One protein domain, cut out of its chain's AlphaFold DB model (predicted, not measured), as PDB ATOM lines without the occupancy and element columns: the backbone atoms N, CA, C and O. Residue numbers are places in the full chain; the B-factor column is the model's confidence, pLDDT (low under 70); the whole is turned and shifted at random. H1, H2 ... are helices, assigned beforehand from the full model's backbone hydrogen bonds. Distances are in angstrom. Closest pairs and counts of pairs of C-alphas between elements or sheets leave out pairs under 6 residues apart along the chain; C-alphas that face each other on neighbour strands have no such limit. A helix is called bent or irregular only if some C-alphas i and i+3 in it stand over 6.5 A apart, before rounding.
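This is residues 246 to 387 of the 461 residues of the protein "DDE_Tnp_ISL3 domain-containing protein" of Planctomycetes bacterium (UniProt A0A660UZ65). A long helical hairpin, H1 with H2, forms the spine of the model; its far end holds the link of residues 270 to 280 and the first part of H2, and the shorter helices gather at the other end. There H4 and H5 run side by side along the spine, H3 packs slantwise on the last part of H2, and the short H6 and H7 pack on H1, with H8 near H1 and H5. You will find 142 residues with eight named helices, H1 to H8 in order along the chain, and no named strand: the class is all helix. The whole is loose, with a radius of gyration of the C-alphas of 18.7 A and spans of 65 by 32 by 22 A.

Start at H1, residues 246 to 269, which touches H2, residues 281 to 308, at C-alphas Arg 264 and Ile 298, the closest, 5.6 A apart; this hairpin has a shallow tilt of 2 degrees, opposite ways. H2 has a kink of 46 degrees near residue 302 and is irregular, with C-alphas 303 and 306 7.7 A apart. With residues 297 to 307 alone it touches H3, residues 315 to 324, in a second hairpin, a steep tilt of 40 degrees; the closest C-alphas, Leu 301 and Ile 324, are 6.3 A apart. Look next at H4, residues 329 to 342, close to but not clearly touching H1: the closest C-alphas, Val 260 and Leu 331, are 7.2 A apart. H5, residues 351 to 366, is close to but not clearly touching H4, opposite ways at a shallow tilt of 15 degrees, with Ile 337 and Leu 361 closest at 7.5 A between C-alphas. H6, residues 369 to 374, touches H1 at a steep tilt of 58 degrees; the closest C-alphas, Asp 255 and Thr 374, are 6.0 A apart. H7, residues 376 to 379, touches H1 too, its closest C-alphas being Ile 252 and Lys 377 at 5.9 A. H8, residues 381 to 385, touches no helix. H1 and H5 are apart. Every O i to N i+4 pair is within hydrogen-bond range in H1, H3, H4, H5, H6 and H8, against 19 of 24 in H2; H7 is too short for one.

Find C-alpha 246 at (-42.306, -3.394, 43.233); H1 runs 34.8 A from there. H2 begins at C-alpha 281, (-5.897, -2.883, 1.349), and spans 40.5 A; H4 spans 20.3 A and H5 22.0 A. H8 ends at C-alpha 385, (-48.242, -13.943, 45.388).

The C-alphas farthest apart, Ser 280 and Arg 350, are 65.2 A apart. The printed part has no cut, the link from H1 to H2 is long, and no printed residue is under 70 in pLDDT.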
ATOM      1  N   PHE A 246     -43.526  -4.140  43.531       93.81
ATOM      2  CA  PHE A 246     -42.306  -3.394  43.233       93.81
ATOM      3  C   PHE A 246     -41.067  -4.290  43.316       93.81
ATOM      4  O   PHE A 246     -40.210  -4.210  42.439       93.81
ATOM      5  N   HIS A 247     -40.985  -5.182  44.305       92.88
ATOM      6  CA  HIS A 247     -39.856  -6.098  44.444       92.88
ATOM      7  C   HIS A 247     -39.831  -7.172  43.350       92.88
ATOM      8  O   HIS A 247     -38.777  -7.404  42.757       92.88
ATOM      9  N   VAL A 248     -40.985  -7.725  42.972       94.38
ATOM     10  CA  VAL A 248     -41.090  -8.656  41.837       94.38
ATOM     11  C   VAL A 248     -40.697  -7.987  40.513       94.38
ATOM     12  O   VAL A 248     -39.840  -8.497  39.788       94.38
ATOM     13  N   VAL A 249     -41.241  -6.803  40.214       95.00
ATOM     14  CA  VAL A 249     -40.933  -6.044  38.988       95.00
ATOM     15  C   VAL A 249     -39.469  -5.583  38.956       95.00
ATOM     16  O   VAL A 249     -38.832  -5.660  37.908       95.00
ATOM     17  N   LYS A 250     -38.892  -5.164  40.090       94.44
ATOM     18  CA  LYS A 250     -37.467  -4.805  40.241       94.44
ATOM     19  C   LYS A 250     -36.547  -5.977  39.895       94.44
ATOM     20  O   LYS A 250     -35.559  -5.776  39.190       94.44
ATOM     21  N   GLU A 251     -36.875  -7.191  40.334       94.31
ATOM     22  CA  GLU A 251     -36.099  -8.391  40.008       94.31
ATOM     23  C   GLU A 251     -36.236  -8.796  38.531       94.31
ATOM     24  O   GLU A 251     -35.225  -9.059  37.879       94.31
ATOM     25  N   ILE A 252     -37.448  -8.754  37.963       94.88
ATOM     26  CA  ILE A 252     -37.667  -9.013  36.528       94.88
ATOM     27  C   ILE A 252     -36.922  -7.973  35.671       94.88
ATOM     28  O   ILE A 252     -36.233  -8.341  34.722       94.88
ATOM     29  N   ASN A 253     -36.965  -6.688  36.039       95.56
ATOM     30  CA  ASN A 253     -36.226  -5.618  35.361       95.56
ATOM     31  C   ASN A 253     -34.704  -5.872  35.355       95.56
ATOM     32  O   ASN A 253     -34.046  -5.628  34.340       95.56
ATOM     33  N   LYS A 254     -34.126  -6.382  36.457       95.19
ATOM     34  CA  LYS A 254     -32.705  -6.781  36.497       95.19
ATOM     35  C   LYS A 254     -32.419  -7.890  35.486       95.19
ATOM     36  O   LYS A 254     -31.442  -7.788  34.747       95.19
ATOM     37  N   ASP A 255     -33.250  -8.927  35.441       94.56
ATOM     38  CA  ASP A 255     -33.088 -10.076  34.542       94.56
ATOM     39  C   ASP A 255     -33.243  -9.682  33.057       94.56
ATOM     40  O   ASP A 255     -32.421 -10.056  32.216       94.56
ATOM     41  N   ILE A 256     -34.196  -8.799  32.745       95.00
ATOM     42  CA  ILE A 256     -34.351  -8.140  31.437       95.00
ATOM     43  C   ILE A 256     -33.074  -7.374  31.037       95.00
ATOM     44  O   ILE A 256     -32.565  -7.542  29.925       95.00
ATOM     45  N   ILE A 257     -32.491  -6.579  31.941       95.81
ATOM     46  CA  ILE A 257     -31.241  -5.844  31.671       95.81
ATOM     47  C   ILE A 257     -30.038  -6.797  31.521       95.81
ATOM     48  O   ILE A 257     -29.181  -6.557  30.664       95.81
ATOM     49  N   LYS A 258     -29.973  -7.903  32.280       94.56
ATOM     50  CA  LYS A 258     -28.948  -8.954  32.103       94.56
ATOM     51  C   LYS A 258     -29.026  -9.583  30.710       94.56
ATOM     52  O   LYS A 258     -27.980  -9.787  30.096       94.56
ATOM     53  N   ALA A 259     -30.229  -9.827  30.182       93.69
ATOM     54  CA  ALA A 259     -30.418 -10.341  28.824       93.69
ATOM     55  C   ALA A 259     -29.897  -9.359  27.757       93.69
ATOM     56  O   ALA A 259     -29.105  -9.740  26.894       93.69
ATOM     57  N   VAL A 260     -30.236  -8.067  27.865       95.19
ATOM     58  CA  VAL A 260     -29.690  -7.013  26.981       95.19
ATOM     59  C   VAL A 260     -28.156  -6.948  27.081       95.19
ATOM     60  O   VAL A 260     -27.462  -6.799  26.073       95.19
ATOM     61  N   ALA A 261     -27.592  -7.120  28.282       94.94
ATOM     62  CA  ALA A 261     -26.147  -7.194  28.492       94.94
ATOM     63  C   ALA A 261     -25.502  -8.491  27.954       94.94
ATOM     64  O   ALA A 261     -24.324  -8.474  27.594       94.94
ATOM     65  N   ALA A 262     -26.234  -9.604  27.859       93.38
ATOM     66  CA  ALA A 262     -25.775 -10.828  27.200       93.38
ATOM     67  C   ALA A 262     -25.684 -10.639  25.676       93.38
ATOM     68  O   ALA A 262     -24.627 -10.898  25.103       93.38
ATOM     69  N   VAL A 263     -26.711 -10.061  25.041       93.56
ATOM     70  CA  VAL A 263     -26.683  -9.743  23.597       93.56
ATOM     71  C   VAL A 263     -25.568  -8.742  23.265       93.56
ATOM     72  O   VAL A 263     -24.837  -8.918  22.294       93.56
ATOM     73  N   ARG A 264     -25.329  -7.735  24.118       95.31
ATOM     74  CA  ARG A 264     -24.173  -6.823  23.970       95.31
ATOM     75  C   ARG A 264     -22.808  -7.517  24.102       95.31
ATOM     76  O   ARG A 264     -21.836  -7.009  23.546       95.31
ATOM     77  N   ARG A 265     -22.711  -8.641  24.826       94.44
ATOM     78  CA  ARG A 265     -21.487  -9.462  24.903       94.44
ATOM     79  C   ARG A 265     -21.302 -10.312  23.643       94.44
ATOM     80  O   ARG A 265     -20.200 -10.303  23.107       94.44
ATOM     81  N   GLN A 266     -22.370 -10.918  23.121       93.25
ATOM     82  CA  GLN A 266     -22.363 -11.652  21.843       93.25
ATOM     83  C   GLN A 266     -21.902 -10.752  20.684       93.25
ATOM     84  O   GLN A 266     -20.893 -11.037  20.046       93.25
ATOM     85  N   LEU A 267     -22.507  -9.567  20.539       93.56
ATOM     86  CA  LEU A 267     -22.081  -8.557  19.557       93.56
ATOM     87  C   LEU A 267     -20.609  -8.124  19.723       93.56
ATOM     88  O   LEU A 267     -19.974  -7.697  18.764       93.56
ATOM     89  N   LYS A 268     -20.037  -8.196  20.936       93.62
ATOM     90  CA  LYS A 268     -18.608  -7.906  21.163       93.62
ATOM     91  C   LYS A 268     -17.710  -9.061  20.689       93.62
ATOM     92  O   LYS A 268     -16.584  -8.788  20.285       93.62
ATOM     93  N   GLN A 269     -18.196 -10.303  20.731       92.38
ATOM     94  CA  GLN A 269     -17.502 -11.509  20.257       92.38
ATOM     95  C   GLN A 269     -17.534 -11.634  18.723       92.38
ATOM     96  O   GLN A 269     -16.546 -12.055  18.137       92.38
ATOM     97  N   GLU A 270     -18.598 -11.164  18.062       89.25
ATOM     98  CA  GLU A 270     -18.714 -11.080  16.588       89.25
ATOM     99  C   GLU A 270     -17.679 -10.152  15.910       89.25
ATOM    100  O   GLU A 270     -17.579 -10.096  14.679       89.25
ATOM    101  N   LYS A 271     -16.913  -9.379  16.692       90.06
ATOM    102  CA  LYS A 271     -15.881  -8.476  16.176       90.06
ATOM    103  C   LYS A 271     -14.633  -9.244  15.755       90.06
ATOM    104  O   LYS A 271     -13.867  -9.716  16.594       90.06
ATOM    105  N   ILE A 272     -14.368  -9.248  14.452       88.50
ATOM    106  CA  ILE A 272     -13.116  -9.741  13.872       88.50
ATOM    107  C   ILE A 272     -11.944  -8.941  14.469       88.50
ATOM    108  O   ILE A 272     -11.986  -7.704  14.494       88.50
ATOM    109  N   LYS A 273     -10.904  -9.632  14.952       86.31
ATOM    110  CA  LYS A 273      -9.666  -9.001  15.439       86.31
ATOM    111  C   LYS A 273      -8.944  -8.322  14.267       86.31
ATOM    112  O   LYS A 273      -8.801  -8.919  13.205       86.31
ATOM    113  N   CYS A 274      -8.472  -7.095  14.466       82.00
ATOM    114  CA  CYS A 274      -7.626  -6.383  13.504       82.00
ATOM    115  C   CYS A 274      -6.204  -6.235  14.067       82.00
ATOM    116  O   CYS A 274      -6.075  -6.059  15.282       82.00
ATOM    117  N   PRO A 275      -5.154  -6.243  13.222       78.75
ATOM    118  CA  PRO A 275      -3.819  -5.827  13.638       78.75
ATOM    119  C   PRO A 275      -3.810  -4.345  14.052       78.75
ATOM    120  O   PRO A 275      -4.689  -3.563  13.674       78.75
ATOM    121  N   ARG A 276      -2.809  -3.953  14.845       77.75
ATOM    122  CA  ARG A 276      -2.637  -2.577  15.332       77.75
ATOM    123  C   ARG A 276      -1.986  -1.725  14.237       77.75
ATOM    124  O   ARG A 276      -0.863  -2.007  13.843       77.75
ATOM    125  N   GLY A 277      -2.675  -0.688  13.760       83.06
ATOM    126  CA  GLY A 277      -2.157   0.221  12.728       83.06
ATOM    127  C   GLY A 277      -3.250   0.805  11.828       83.06
ATOM    128  O   GLY A 277      -4.444   0.684  12.113       83.06
ATOM    129  N   ARG A 278      -2.839   1.446  10.728       83.50
ATOM    130  CA  ARG A 278      -3.741   1.936   9.670       83.50
ATOM    131  C   ARG A 278      -4.171   0.753   8.780       83.50
ATOM    132  O   ARG A 278      -3.302  -0.008   8.369       83.50
ATOM    133  N   PRO A 279      -5.465   0.583   8.442       84.81
ATOM    134  CA  PRO A 279      -5.907  -0.527   7.597       84.81
ATOM    135  C   PRO A 279      -5.396  -0.383   6.153       84.81
ATOM    136  O   PRO A 279      -5.819   0.521   5.424       84.81
ATOM    137  N   SER A 280      -4.511  -1.293   5.748       82.94
ATOM    138  CA  SER A 280      -4.004  -1.461   4.382       82.94
ATOM    139  C   SER A 280      -4.905  -2.391   3.554       82.94
ATOM    140  O   SER A 280      -5.532  -3.313   4.077       82.94
ATOM    141  N   GLY A 281      -5.002  -2.139   2.245       89.56
ATOM    142  CA  GLY A 281      -5.897  -2.883   1.349       89.56
ATOM    143  C   GLY A 281      -7.394  -2.639   1.601       89.56
ATOM    144  O   GLY A 281      -7.794  -1.877   2.484       89.56
ATOM    145  N   GLU A 282      -8.251  -3.253   0.786       88.94
ATOM    146  CA  GLU A 282      -9.703  -3.041   0.871       88.94
ATOM    147  C   GLU A 282     -10.362  -3.883   1.973       88.94
ATOM    148  O   GLU A 282     -11.097  -3.352   2.808       88.94
ATOM    149  N   ARG A 283     -10.029  -5.182   2.046       86.75
ATOM    150  CA  ARG A 283     -10.590  -6.131   3.027       86.75
ATOM    151  C   ARG A 283     -10.436  -5.625   4.472       86.75
ATOM    152  O   ARG A 283     -11.388  -5.675   5.249       86.75
ATOM    153  N   ALA A 284      -9.288  -5.036   4.827       87.06
ATOM    154  CA  ALA A 284      -9.085  -4.451   6.157       87.06
ATOM    155  C   ALA A 284      -9.974  -3.218   6.410       87.06
ATOM    156  O   ALA A 284     -10.535  -3.081   7.500       87.06
ATOM    157  N   LYS A 285     -10.164  -2.342   5.410       89.69
ATOM    158  CA  LYS A 285     -11.086  -1.193   5.501       89.69
ATOM    159  C   LYS A 285     -12.525  -1.670   5.723       89.69
ATOM    160  O   LYS A 285     -13.195  -1.157   6.620       89.69
ATOM    161  N   GLN A 286     -12.978  -2.683   4.978       91.00
ATOM    162  CA  GLN A 286     -14.307  -3.289   5.141       91.00
ATOM    163  C   GLN A 286     -14.503  -3.869   6.557       91.00
ATOM    164  O   GLN A 286     -15.513  -3.587   7.210       91.00
ATOM    165  N   ILE A 287     -13.518  -4.608   7.089       90.50
ATOM    166  CA  ILE A 287     -13.565  -5.157   8.458       90.50
ATOM    167  C   ILE A 287     -13.630  -4.035   9.506       90.50
ATOM    168  O   ILE A 287     -14.458  -4.098  10.420       90.50
ATOM    169  N   VAL A 288     -12.826  -2.975   9.369       91.44
ATOM    170  CA  VAL A 288     -12.870  -1.807  10.270       91.44
ATOM    171  C   VAL A 288     -14.240  -1.120  10.223       91.44
ATOM    172  O   VAL A 288     -14.785  -0.774  11.275       91.44
ATOM    173  N   GLN A 289     -14.860  -0.988   9.046       91.12
ATOM    174  CA  GLN A 289     -16.226  -0.465   8.922       91.12
ATOM    175  C   GLN A 289     -17.270  -1.374   9.595       91.12
ATOM    176  O   GLN A 289     -18.124  -0.867  10.329       91.12
ATOM    177  N   LYS A 290     -17.200  -2.703   9.410       91.38
ATOM    178  CA  LYS A 290     -18.077  -3.676  10.097       91.38
ATOM    179  C   LYS A 290     -17.932  -3.552  11.617       91.38
ATOM    180  O   LYS A 290     -18.926  -3.371  12.320       91.38
ATOM    181  N   ASN A 291     -16.697  -3.520  12.116       93.25
ATOM    182  CA  ASN A 291     -16.392  -3.317  13.530       93.25
ATOM    183  C   ASN A 291     -16.915  -1.968  14.063       93.25
ATOM    184  O   ASN A 291     -17.443  -1.929  15.175       93.25
ATOM    185  N   LYS A 292     -16.850  -0.875  13.285       92.75
ATOM    186  CA  LYS A 292     -17.414   0.438  13.661       92.75
ATOM    187  C   LYS A 292     -18.948   0.402  13.750       92.75
ATOM    188  O   LYS A 292     -19.505   0.922  14.719       92.75
ATOM    189  N   LYS A 293     -19.632  -0.265  12.807       92.44
ATOM    190  CA  LYS A 293     -21.094  -0.494  12.846       92.44
ATOM    191  C   LYS A 293     -21.502  -1.279  14.107       92.44
ATOM    192  O   LYS A 293     -22.397  -0.848  14.834       92.44
ATOM    193  N   VAL A 294     -20.794  -2.368  14.417       93.06
ATOM    194  CA  VAL A 294     -21.022  -3.194  15.621       93.06
ATOM    195  C   VAL A 294     -20.762  -2.410  16.917       93.06
ATOM    196  O   VAL A 294     -21.550  -2.493  17.858       93.06
ATOM    197  N   GLN A 295     -19.710  -1.585  16.983       94.31
ATOM    198  CA  GLN A 295     -19.460  -0.735  18.158       94.31
ATOM    199  C   GLN A 295     -20.558   0.306  18.385       94.31
ATOM    200  O   GLN A 295     -21.026   0.426  19.517       94.31
ATOM    201  N   LYS A 296     -21.038   0.984  17.332       94.56
ATOM    202  CA  LYS A 296     -22.183   1.903  17.447       94.56
ATOM    203  C   LYS A 296     -23.425   1.182  17.991       94.56
ATOM    204  O   LYS A 296     -24.064   1.682  18.909       94.56
ATOM    205  N   LYS A 297     -23.712  -0.034  17.511       94.56
ATOM    206  CA  LYS A 297     -24.816  -0.877  18.006       94.56
ATOM    207  C   LYS A 297     -24.684  -1.217  19.500       94.56
ATOM    208  O   LYS A 297     -25.663  -1.119  20.234       94.56
ATOM    209  N   ILE A 298     -23.485  -1.578  19.969       95.81
ATOM    210  CA  ILE A 298     -23.211  -1.906  21.385       95.81
ATOM    211  C   ILE A 298     -23.333  -0.677  22.304       95.81
ATOM    212  O   ILE A 298     -23.743  -0.832  23.462       95.81
ATOM    213  N   ALA A 299     -22.987   0.513  21.797       96.81
ATOM    214  CA  ALA A 299     -23.154   1.790  22.486       96.81
ATOM    215  C   ALA A 299     -24.637   2.190  22.580       96.81
ATOM    216  O   ALA A 299     -25.134   2.370  23.689       96.81
ATOM    217  N   GLU A 300     -25.375   2.193  21.462       96.62
ATOM    218  CA  GLU A 300     -26.822   2.477  21.453       96.62
ATOM    219  C   GLU A 300     -27.598   1.505  22.371       96.62
ATOM    220  O   GLU A 300     -28.457   1.921  23.146       96.62
ATOM    221  N   LEU A 301     -27.259   0.209  22.369       96.75
ATOM    222  CA  LEU A 301     -27.860  -0.772  23.286       96.75
ATOM    223  C   LEU A 301     -27.457  -0.582  24.760       96.75
ATOM    224  O   LEU A 301     -28.100  -1.157  25.637       96.75
ATOM    225  N   PHE A 302     -26.393   0.169  25.063       96.69
ATOM    226  CA  PHE A 302     -26.032   0.526  26.439       96.69
ATOM    227  C   PHE A 302     -26.789   1.761  26.913       96.69
ATOM    228  O   PHE A 302     -27.366   1.746  27.998       96.69
ATOM    229  N   GLU A 303     -26.781   2.806  26.091       97.19
ATOM    230  CA  GLU A 303     -27.451   4.088  26.297       97.19
ATOM    231  C   GLU A 303     -28.953   3.872  26.520       97.19
ATOM    232  O   GLU A 303     -29.470   4.094  27.615       97.19
ATOM    233  N   TYR A 304     -29.633   3.275  25.540       97.44
ATOM    234  CA  TYR A 304     -31.082   3.072  25.543       97.44
ATOM    235  C   TYR A 304     -31.541   1.805  26.285       97.44
ATOM    236  O   TYR A 304     -32.692   1.387  26.146       97.44
ATOM    237  N   ARG A 305     -30.681   1.187  27.113       96.81
ATOM    238  CA  ARG A 305     -31.013  -0.046  27.864       96.81
ATOM    239  C   ARG A 305     -32.241   0.099  28.772       96.81
ATOM    240  O   ARG A 305     -32.925  -0.882  29.042       96.81
ATOM    241  N   TYR A 306     -32.533   1.318  29.223       96.50
ATOM    242  CA  TYR A 306     -33.690   1.618  30.065       96.50
ATOM    243  C   TYR A 306     -35.028   1.480  29.315       96.50
ATOM    244  O   TYR A 306     -36.037   1.188  29.946       96.50
ATOM    245  N   LEU A 307     -35.054   1.595  27.977       97.50
ATOM    246  CA  LEU A 307     -36.282   1.437  27.179       97.50
ATOM    247  C   LEU A 307     -36.872   0.019  27.255       97.50
ATOM    248  O   LEU A 307     -38.068  -0.155  27.020       97.50
ATOM    249  N   PHE A 308     -36.063  -0.981  27.622       96.81
ATOM    250  CA  PHE A 308     -36.511  -2.357  27.860       96.81
ATOM    251  C   PHE A 308     -37.305  -2.526  29.165       96.81
ATOM    252  O   PHE A 308     -38.090  -3.463  29.266       96.81
ATOM    253  N   VAL A 309     -37.132  -1.608  30.123       96.81
ATOM    254  CA  VAL A 309     -37.746  -1.620  31.467       96.81
ATOM    255  C   VAL A 309     -38.507  -0.321  31.784       96.81
ATOM    256  O   VAL A 309     -38.775  -0.008  32.943       96.81
ATOM    257  N   LYS A 310     -38.836   0.476  30.758       96.06
ATOM    258  CA  LYS A 310     -39.662   1.679  30.904       96.06
ATOM    259  C   LYS A 310     -41.129   1.316  30.674       96.06
ATOM    260  O   LYS A 310     -41.498   0.874  29.583       96.06
ATOM    261  N   HIS A 311     -41.941   1.552  31.704       92.50
ATOM    262  CA  HIS A 311     -43.352   1.159  31.801       92.50
ATOM    263  C   HIS A 311     -44.226   1.683  30.649       92.50
ATOM    264  O   HIS A 311     -45.122   0.989  30.178       92.50
ATOM    265  N   THR A 312     -43.946   2.896  30.165       92.81
ATOM    266  CA  THR A 312     -44.603   3.512  29.005       92.81
ATOM    267  C   THR A 312     -43.559   4.110  28.061       92.81
ATOM    268  O   THR A 312     -42.611   4.769  28.491       92.81
ATOM    269  N   LEU A 313     -43.714   3.870  26.756       95.00
ATOM    270  CA  LEU A 313     -42.824   4.395  25.714       95.00
ATOM    271  C   LEU A 313     -43.546   5.442  24.863       95.00
ATOM    272  O   LEU A 313     -44.583   5.147  24.261       95.00
ATOM    273  N   SER A 314     -42.957   6.632  24.750       96.19
ATOM    274  CA  SER A 314     -43.385   7.655  23.790       96.19
ATOM    275  C   SER A 314     -43.161   7.202  22.339       96.19
ATOM    276  O   SER A 314     -42.386   6.284  22.066       96.19
ATOM    277  N   VAL A 315     -43.793   7.873  21.369       96.69
ATOM    278  CA  VAL A 315     -43.606   7.572  19.932       96.69
ATOM    279  C   VAL A 315     -42.132   7.701  19.513       96.69
ATOM    280  O   VAL A 315     -41.630   6.860  18.765       96.69
ATOM    281  N   LYS A 316     -41.410   8.702  20.042       96.94
ATOM    282  CA  LYS A 316     -39.965   8.886  19.809       96.94
ATOM    283  C   LYS A 316     -39.162   7.694  20.352       96.94
ATOM    284  O   LYS A 316     -38.354   7.117  19.628       96.94
ATOM    285  N   GLU A 317     -39.444   7.255  21.578       97.00
ATOM    286  CA  GLU A 317     -38.777   6.101  22.200       97.00
ATOM    287  C   GLU A 317     -39.098   4.772  21.506       97.00
ATOM    288  O   GLU A 317     -38.203   3.944  21.349       97.00
ATOM    289  N   LYS A 318     -40.332   4.573  21.017       95.81
ATOM    290  CA  LYS A 318     -40.692   3.405  20.194       95.81
ATOM    291  C   LYS A 318     -39.869   3.357  18.901       95.81
ATOM    292  O   LYS A 318     -39.309   2.308  18.588       95.81
ATOM    293  N   LYS A 319     -39.713   4.489  18.196       96.31
ATOM    294  CA  LYS A 319     -38.861   4.593  16.992       96.31
ATOM    295  C   LYS A 319     -37.380   4.309  17.303       96.31
ATOM    296  O   LYS A 319     -36.728   3.583  16.552       96.31
ATOM    297  N   ILE A 320     -36.856   4.807  18.429       96.31
ATOM    298  CA  ILE A 320     -35.492   4.490  18.897       96.31
ATOM    299  C   ILE A 320     -35.358   2.991  19.193       96.31
ATOM    300  O   ILE A 320     -34.445   2.347  18.678       96.31
ATOM    301  N   LEU A 321     -36.288   2.401  19.949       96.06
ATOM    302  CA  LEU A 321     -36.244   0.981  20.297       96.06
ATOM    303  C   LEU A 321     -36.318   0.080  19.050       96.06
ATOM    304  O   LEU A 321     -35.559  -0.882  18.925       96.06
ATOM    305  N   GLN A 322     -37.165   0.426  18.076       94.88
ATOM    306  CA  GLN A 322     -37.222  -0.247  16.776       94.88
ATOM    307  C   GLN A 322     -35.889  -0.165  16.016       94.88
ATOM    308  O   GLN A 322     -35.495  -1.163  15.410       94.88
ATOM    309  N   ARG A 323     -35.176   0.976  16.064       95.38
ATOM    310  CA  ARG A 323     -33.840   1.169  15.460       95.38
ATOM    311  C   ARG A 323     -32.778   0.302  16.139       95.38
ATOM    312  O   ARG A 323     -32.097  -0.476  15.464       95.38
ATOM    313  N   ILE A 324     -32.648   0.389  17.466       94.94
ATOM    314  CA  ILE A 324     -31.605  -0.346  18.203       94.94
ATOM    315  C   ILE A 324     -31.829  -1.864  18.150       94.94
ATOM    316  O   ILE A 324     -30.852  -2.607  18.140       94.94
ATOM    317  N   THR A 325     -33.071  -2.334  17.979       95.12
ATOM    318  CA  THR A 325     -33.405  -3.767  17.831       95.12
ATOM    319  C   THR A 325     -33.425  -4.307  16.392       95.12
ATOM    320  O   THR A 325     -33.655  -5.499  16.219       95.12
ATOM    321  N   ARG A 326     -33.158  -3.504  15.342       93.38
ATOM    322  CA  ARG A 326     -33.040  -4.039  13.959       93.38
ATOM    323  C   ARG A 326     -31.985  -5.156  13.898       93.38
ATOM    324  O   ARG A 326     -30.858  -4.911  14.333       93.38
ATOM    325  N   GLY A 327     -32.346  -6.328  13.370       89.94
ATOM    326  CA  GLY A 327     -31.480  -7.517  13.304       89.94
ATOM    327  C   GLY A 327     -31.268  -8.239  14.642       89.94
ATOM    328  O   GLY A 327     -30.310  -8.990  14.772       89.94
ATOM    329  N   LEU A 328     -32.091  -7.963  15.660       90.88
ATOM    330  CA  LEU A 328     -31.984  -8.525  17.011       90.88
ATOM    331  C   LEU A 328     -33.380  -8.828  17.577       90.88
ATOM    332  O   LEU A 328     -33.749  -8.343  18.646       90.88
ATOM    333  N   ASP A 329     -34.183  -9.608  16.857       87.38
ATOM    334  CA  ASP A 329     -35.605  -9.819  17.164       87.38
ATOM    335  C   ASP A 329     -35.864 -10.463  18.534       87.38
ATOM    336  O   ASP A 329     -36.853 -10.134  19.189       87.38
ATOM    337  N   GLN A 330     -34.903 -11.230  19.063       88.25
ATOM    338  CA  GLN A 330     -34.885 -11.662  20.469       88.25
ATOM    339  C   GLN A 330     -35.091 -10.502  21.468       88.25
ATOM    340  O   GLN A 330     -35.798 -10.663  22.461       88.25
ATOM    341  N   LEU A 331     -34.552  -9.307  21.191       92.31
ATOM    342  CA  LEU A 331     -34.738  -8.114  22.024       92.31
ATOM    343  C   LEU A 331     -36.141  -7.499  21.874       92.31
ATOM    344  O   LEU A 331     -36.644  -6.890  22.817       92.31
ATOM    345  N   ARG A 332     -36.800  -7.671  20.720       91.75
ATOM    346  CA  ARG A 332     -38.191  -7.228  20.503       91.75
ATOM    347  C   ARG A 332     -39.156  -8.102  21.298       91.75
ATOM    348  O   ARG A 332     -39.964  -7.575  22.061       91.75
ATOM    349  N   THR A 333     -38.988  -9.423  21.213       89.81
ATOM    350  CA  THR A 333     -39.700 -10.405  22.046       89.81
ATOM    351  C   THR A 333     -39.513 -10.103  23.532       89.81
ATOM    352  O   THR A 333     -40.479 -10.093  24.291       89.81
ATOM    353  N   LEU A 334     -38.285  -9.769  23.943       91.81
ATOM    354  CA  LEU A 334     -37.955  -9.423  25.325       91.81
ATOM    355  C   LEU A 334     -38.641  -8.131  25.809       91.81
ATOM    356  O   LEU A 334     -39.078  -8.076  26.958       91.81
ATOM    357  N   ARG A 335     -38.828  -7.120  24.943       94.50
ATOM    358  CA  ARG A 335     -39.667  -5.956  25.285       94.50
ATOM    359  C   ARG A 335     -41.149  -6.324  25.392       94.50
ATOM    360  O   ARG A 335     -41.788  -5.850  26.327       94.50
ATOM    361  N   SER A 336     -41.678  -7.156  24.488       92.50
ATOM    362  CA  SER A 336     -43.087  -7.601  24.525       92.50
ATOM    363  C   SER A 336     -43.402  -8.376  25.804       92.50
ATOM    364  O   SER A 336     -44.435  -8.143  26.426       92.50
ATOM    365  N   ILE A 337     -42.475  -9.233  26.249       92.56
ATOM    366  CA  ILE A 337     -42.554  -9.913  27.547       92.56
ATOM    367  C   ILE A 337     -42.720  -8.887  28.675       92.56
ATOM    368  O   ILE A 337     -43.580  -9.073  29.531       92.56
ATOM    369  N   MET A 338     -41.966  -7.783  28.661       94.62
ATOM    370  CA  MET A 338     -42.081  -6.762  29.705       94.62
ATOM    371  C   MET A 338     -43.396  -5.958  29.635       94.62
ATOM    372  O   MET A 338     -43.964  -5.651  30.680       94.62
ATOM    373  N   ASP A 339     -43.934  -5.673  28.440       94.19
ATOM    374  CA  ASP A 339     -45.275  -5.065  28.304       94.19
ATOM    375  C   ASP A 339     -46.379  -5.988  28.832       94.19
ATOM    376  O   ASP A 339     -47.320  -5.527  29.478       94.19
ATOM    377  N   GLU A 340     -46.266  -7.295  28.595       93.94
ATOM    378  CA  GLU A 340     -47.189  -8.280  29.155       93.94
ATOM    379  C   GLU A 340     -47.065  -8.373  30.681       93.94
ATOM    380  O   GLU A 340     -48.093  -8.391  31.351       93.94
ATOM    381  N   VAL A 341     -45.847  -8.335  31.241       94.38
ATOM    382  CA  VAL A 341     -45.613  -8.310  32.699       94.38
ATOM    383  C   VAL A 341     -46.244  -7.083  33.356       94.38
ATOM    384  O   VAL A 341     -46.919  -7.234  34.372       94.38
ATOM    385  N   TYR A 342     -46.098  -5.880  32.789       94.62
ATOM    386  CA  TYR A 342     -46.758  -4.689  33.342       94.62
ATOM    387  C   TYR A 342     -48.293  -4.807  33.315       94.62
ATOM    388  O   TYR A 342     -48.954  -4.379  34.257       94.62
ATOM    389  N   ARG A 343     -48.860  -5.449  32.283       93.44
ATOM    390  CA  ARG A 343     -50.307  -5.714  32.147       93.44
ATOM    391  C   ARG A 343     -50.848  -6.818  33.067       93.44
ATOM    392  O   ARG A 343     -52.063  -7.006  33.105       93.44
ATOM    393  N   LEU A 344     -49.994  -7.564  33.777       94.50
ATOM    394  CA  LEU A 344     -50.449  -8.516  34.801       94.50
ATOM    395  C   LEU A 344     -50.986  -7.797  36.040       94.50
ATOM    396  O   LEU A 344     -51.915  -8.288  36.662       94.50
ATOM    397  N   PHE A 345     -50.410  -6.642  36.378       93.31
ATOM    398  CA  PHE A 345     -50.673  -5.914  37.621       93.31
ATOM    399  C   PHE A 345     -51.700  -4.774  37.470       93.31
ATOM    400  O   PHE A 345     -51.766  -3.879  38.311       93.31
ATOM    401  N   ASP A 346     -52.474  -4.774  36.384       91.31
ATOM    402  CA  ASP A 346     -53.580  -3.838  36.184       91.31
ATOM    403  C   ASP A 346     -54.816  -4.338  36.951       91.31
ATOM    404  O   ASP A 346     -55.321  -5.421  36.655       91.31
ATOM    405  N   ARG A 347     -55.334  -3.536  37.896       90.12
ATOM    406  CA  ARG A 347     -56.549  -3.833  38.687       90.12
ATOM    407  C   ARG A 347     -57.819  -4.022  37.841       90.12
ATOM    408  O   ARG A 347     -58.825  -4.491  38.356       90.12
ATOM    409  N   ARG A 348     -57.784  -3.726  36.535       90.25
ATOM    410  CA  ARG A 348     -58.824  -4.126  35.562       90.25
ATOM    411  C   ARG A 348     -58.845  -5.638  35.279       90.25
ATOM    412  O   ARG A 348     -59.701  -6.110  34.536       90.25
ATOM    413  N   CYS A 349     -57.893  -6.404  35.811       89.75
ATOM    414  CA  CYS A 349     -57.782  -7.850  35.664       89.75
ATOM    415  C   CYS A 349     -57.947  -8.536  37.026       89.75
ATOM    416  O   CYS A 349     -57.195  -8.223  37.938       89.75
ATOM    417  N   ARG A 350     -58.847  -9.524  37.136       92.75
ATOM    418  CA  ARG A 350     -58.904 -10.442  38.295       92.75
ATOM    419  C   ARG A 350     -57.678 -11.361  38.357       92.75
ATOM    420  O   ARG A 350     -57.057 -11.622  37.314       92.75
ATOM    421  N   MET A 351     -57.376 -11.896  39.541       94.38
ATOM    422  CA  MET A 351     -56.219 -12.761  39.797       94.38
ATOM    423  C   MET A 351     -56.210 -13.992  38.886       94.38
ATOM    424  O   MET A 351     -55.220 -14.201  38.193       94.38
ATOM    425  N   ASP A 352     -57.317 -14.732  38.765       94.00
ATOM    426  CA  ASP A 352     -57.437 -15.896  37.862       94.00
ATOM    427  C   ASP A 352     -57.000 -15.599  36.425       94.00
ATOM    428  O   ASP A 352     -56.273 -16.362  35.782       94.00
ATOM    429  N   THR A 353     -57.443 -14.461  35.894       95.06
ATOM    430  CA  THR A 353     -57.132 -14.036  34.527       95.06
ATOM    431  C   THR A 353     -55.672 -13.592  34.414       95.06
ATOM    432  O   THR A 353     -55.048 -13.809  33.371       95.06
ATOM    433  N   ALA A 354     -55.085 -13.034  35.476       95.75
ATOM    434  CA  ALA A 354     -53.657 -12.745  35.542       95.75
ATOM    435  C   ALA A 354     -52.812 -14.032  35.647       95.75
ATOM    436  O   ALA A 354     -51.829 -14.160  34.921       95.75
ATOM    437  N   LEU A 355     -53.231 -15.029  36.433       95.69
ATOM    438  CA  LEU A 355     -52.593 -16.347  36.525       95.69
ATOM    439  C   LEU A 355     -52.642 -17.093  35.182       95.69
ATOM    440  O   LEU A 355     -51.616 -17.587  34.709       95.69
ATOM    441  N   LYS A 356     -53.787 -17.082  34.486       95.75
ATOM    442  CA  LYS A 356     -53.928 -17.625  33.117       95.75
ATOM    443  C   LYS A 356     -52.992 -16.916  32.121       95.75
ATOM    444  O   LYS A 356     -52.354 -17.576  31.292       95.75
ATOM    445  N   LYS A 357     -52.818 -15.589  32.229       95.00
ATOM    446  CA  LYS A 357     -51.816 -14.824  31.451       95.00
ATOM    447  C   LYS A 357     -50.374 -15.213  31.819       95.00
ATOM    448  O   LYS A 357     -49.571 -15.419  30.910       95.00
ATOM    449  N   VAL A 358     -50.048 -15.379  33.105       95.25
ATOM    450  CA  VAL A 358     -48.734 -15.855  33.587       95.25
ATOM    451  C   VAL A 358     -48.418 -17.246  33.038       95.25
ATOM    452  O   VAL A 358     -47.322 -17.454  32.519       95.25
ATOM    453  N   ALA A 359     -49.369 -18.182  33.073       94.50
ATOM    454  CA  ALA A 359     -49.203 -19.521  32.513       94.50
ATOM    455  C   ALA A 359     -48.906 -19.474  31.003       94.50
ATOM    456  O   ALA A 359     -47.929 -20.073  30.546       94.50
ATOM    457  N   LYS A 360     -49.669 -18.685  30.228       94.06
ATOM    458  CA  LYS A 360     -49.434 -18.481  28.786       94.06
ATOM    459  C   LYS A 360     -48.056 -17.861  28.502       94.06
ATOM    460  O   LYS A 360     -47.335 -18.338  27.623       94.06
ATOM    461  N   LEU A 361     -47.658 -16.848  29.278       93.19
ATOM    462  CA  LEU A 361     -46.350 -16.191  29.186       93.19
ATOM    463  C   LEU A 361     -45.200 -17.167  29.484       93.19
ATOM    464  O   LEU A 361     -44.265 -17.283  28.687       93.19
ATOM    465  N   ARG A 362     -45.293 -17.915  30.591       93.88
ATOM    466  CA  ARG A 362     -44.332 -18.957  30.985       93.88
ATOM    467  C   ARG A 362     -44.203 -20.031  29.909       93.88
ATOM    468  O   ARG A 362     -43.082 -20.366  29.538       93.88
ATOM    469  N   SER A 363     -45.311 -20.530  29.360       91.19
ATOM    470  CA  SER A 363     -45.304 -21.547  28.298       91.19
ATOM    471  C   SER A 363     -44.670 -21.051  26.994       91.19
ATOM    472  O   SER A 363     -43.943 -21.808  26.351       91.19
ATOM    473  N   ARG A 364     -44.842 -19.770  26.633       89.94
ATOM    474  CA  ARG A 364     -44.113 -19.164  25.504       89.94
ATOM    475  C   ARG A 364     -42.608 -19.065  25.780       89.94
ATOM    476  O   ARG A 364     -41.816 -19.348  24.889       89.94
ATOM    477  N   ILE A 365     -42.207 -18.699  27.002       88.56
ATOM    478  CA  ILE A 365     -40.789 -18.558  27.390       88.56
ATOM    479  C   ILE A 365     -40.091 -19.919  27.550       88.56
ATOM    480  O   ILE A 365     -38.925 -20.034  27.184       88.56
ATOM    481  N   LYS A 366     -40.790 -20.971  28.013       87.25
ATOM    482  CA  LYS A 366     -40.251 -22.345  28.142       87.25
ATOM    483  C   LYS A 366     -39.610 -22.868  26.848       87.25
ATOM    484  O   LYS A 366     -38.637 -23.608  26.932       87.25
ATOM    485  N   ARG A 367     -40.105 -22.447  25.674       85.00
ATOM    486  CA  ARG A 367     -39.564 -22.809  24.346       85.00
ATOM    487  C   ARG A 367     -38.156 -22.251  24.068       85.00
ATOM    488  O   ARG A 367     -37.503 -22.696  23.133       85.00
ATOM    489  N   PHE A 368     -37.677 -21.290  24.862       82.94
ATOM    490  CA  PHE A 368     -36.405 -20.595  24.655       82.94
ATOM    491  C   PHE A 368     -35.495 -20.749  25.882       82.94
ATOM    492  O   PHE A 368     -35.437 -19.854  26.721       82.94
ATOM    493  N   VAL A 369     -34.759 -21.863  25.979       81.31
ATOM    494  CA  VAL A 369     -33.927 -22.237  27.150       81.31
ATOM    495  C   VAL A 369     -33.095 -21.059  27.692       81.31
ATOM    496  O   VAL A 369     -33.317 -20.605  28.811       81.31
ATOM    497  N   LYS A 370     -32.265 -20.431  26.846       82.38
ATOM    498  CA  LYS A 370     -31.415 -19.280  27.225       82.38
ATOM    499  C   LYS A 370     -32.199 -18.078  27.792       82.38
ATOM    500  O   LYS A 370     -31.661 -17.323  28.604       82.38
ATOM    501  N   LEU A 371     -33.457 -17.878  27.381       81.94
ATOM    502  CA  LEU A 371     -34.342 -16.845  27.936       81.94
ATOM    503  C   LEU A 371     -35.043 -17.308  29.220       81.94
ATOM    504  O   LEU A 371     -35.179 -16.498  30.130       81.94
ATOM    505  N   ARG A 372     -35.442 -18.584  29.327       86.50
ATOM    506  CA  ARG A 372     -35.984 -19.184  30.561       86.50
ATOM    507  C   ARG A 372     -35.010 -19.004  31.726       86.50
ATOM    508  O   ARG A 372     -35.416 -18.505  32.771       86.50
ATOM    509  N   ASP A 373     -33.743 -19.352  31.520       85.62
ATOM    510  CA  ASP A 373     -32.716 -19.314  32.569       85.62
ATOM    511  C   ASP A 373     -32.386 -17.873  32.979       85.62
ATOM    512  O   ASP A 373     -32.241 -17.559  34.163       85.62
ATOM    513  N   THR A 374     -32.332 -16.969  31.993       87.00
ATOM    514  CA  THR A 374     -32.088 -15.541  32.230       87.00
ATOM    515  C   THR A 374     -33.268 -14.870  32.938       87.00
ATOM    516  O   THR A 374     -33.041 -14.023  33.793       87.00
ATOM    517  N   LEU A 375     -34.512 -15.246  32.616       89.44
ATOM    518  CA  LEU A 375     -35.749 -14.668  33.160       89.44
ATOM    519  C   LEU A 375     -36.359 -15.522  34.287       89.44
ATOM    520  O   LEU A 375     -37.580 -15.528  34.473       89.44
ATOM    521  N   LYS A 376     -35.530 -16.242  35.055       89.94
ATOM    522  CA  LYS A 376     -35.983 -17.202  36.078       89.94
ATOM    523  C   LYS A 376     -36.968 -16.619  37.098       89.94
ATOM    524  O   LYS A 376     -37.839 -17.336  37.581       89.94
ATOM    525  N   LYS A 377     -36.908 -15.310  37.378       91.25
ATOM    526  CA  LYS A 377     -37.852 -14.619  38.276       91.25
ATOM    527  C   LYS A 377     -39.310 -14.642  37.786       91.25
ATOM    528  O   LYS A 377     -40.204 -14.612  38.624       91.25
ATOM    529  N   LEU A 378     -39.577 -14.799  36.482       91.38
ATOM    530  CA  LEU A 378     -40.940 -15.010  35.955       91.38
ATOM    531  C   LEU A 378     -41.534 -16.379  36.327       91.38
ATOM    532  O   LEU A 378     -42.749 -16.565  36.266       91.38
ATOM    533  N   PHE A 379     -40.696 -17.335  36.726       91.62
ATOM    534  CA  PHE A 379     -41.090 -18.669  37.186       91.62
ATOM    535  C   PHE A 379     -41.114 -18.782  38.722       91.62
ATOM    536  O   PHE A 379     -41.334 -19.867  39.245       91.62
ATOM    537  N   SER A 380     -40.899 -17.679  39.449       90.81
ATOM    538  CA  SER A 380     -40.990 -17.647  40.913       90.81
ATOM    539  C   SER A 380     -42.454 -17.619  41.382       90.81
ATOM    540  O   SER A 380     -43.239 -16.863  40.798       90.81
ATOM    541  N   PRO A 381     -42.818 -18.334  42.467       91.44
ATOM    542  CA  PRO A 381     -44.145 -18.228  43.084       91.44
ATOM    543  C   PRO A 381     -44.424 -16.823  43.641       91.44
ATOM    544  O   PRO A 381     -45.579 -16.419  43.752       91.44
ATOM    545  N   ASN A 382     -43.387 -16.021  43.914       92.50
ATOM    546  CA  ASN A 382     -43.549 -14.636  44.359       92.50
ATOM    547  C   ASN A 382     -44.230 -13.763  43.289       92.50
ATOM    548  O   ASN A 382     -44.846 -12.763  43.640       92.50
ATOM    549  N   LEU A 383     -44.164 -14.131  41.998       93.62
ATOM    550  CA  LEU A 383     -44.943 -13.455  40.952       93.62
ATOM    551  C   LEU A 383     -46.447 -13.692  41.132       93.62
ATOM    552  O   LEU A 383     -47.226 -12.775  40.915       93.62
ATOM    553  N   GLU A 384     -46.850 -14.891  41.547       93.50
ATOM    554  CA  GLU A 384     -48.256 -15.253  41.760       93.50
ATOM    555  C   GLU A 384     -48.773 -14.631  43.062       93.50
ATOM    556  O   GLU A 384     -49.809 -13.970  43.054       93.50
ATOM    557  N   LYS A 385     -47.979 -14.690  44.142       92.31
ATOM    558  CA  LYS A 385     -48.242 -13.943  45.388       92.31
ATOM    559  C   LYS A 385     -48.260 -12.422  45.209       92.31
ATOM    560  O   LYS A 385     -48.794 -11.717  46.056       92.31
ATOM    561  N   ALA A 386     -47.677 -11.883  44.141       94.81
ATOM    562  CA  ALA A 386     -47.767 -10.460  43.822       94.81
ATOM    563  C   ALA A 386     -49.040 -10.083  43.046       94.81
ATOM    564  O   ALA A 386     -49.212  -8.909  42.728       94.81
ATOM    565  N   LEU A 387     -49.929 -11.040  42.756       95.56
ATOM    566  CA  LEU A 387     -51.225 -10.814  42.103       95.56
ATOM    567  C   LEU A 387     -52.409 -10.868  43.087       95.56
ATOM    568  O   LEU A 387     -53.510 -10.486  42.704       95.56
TER     569      LEU A 387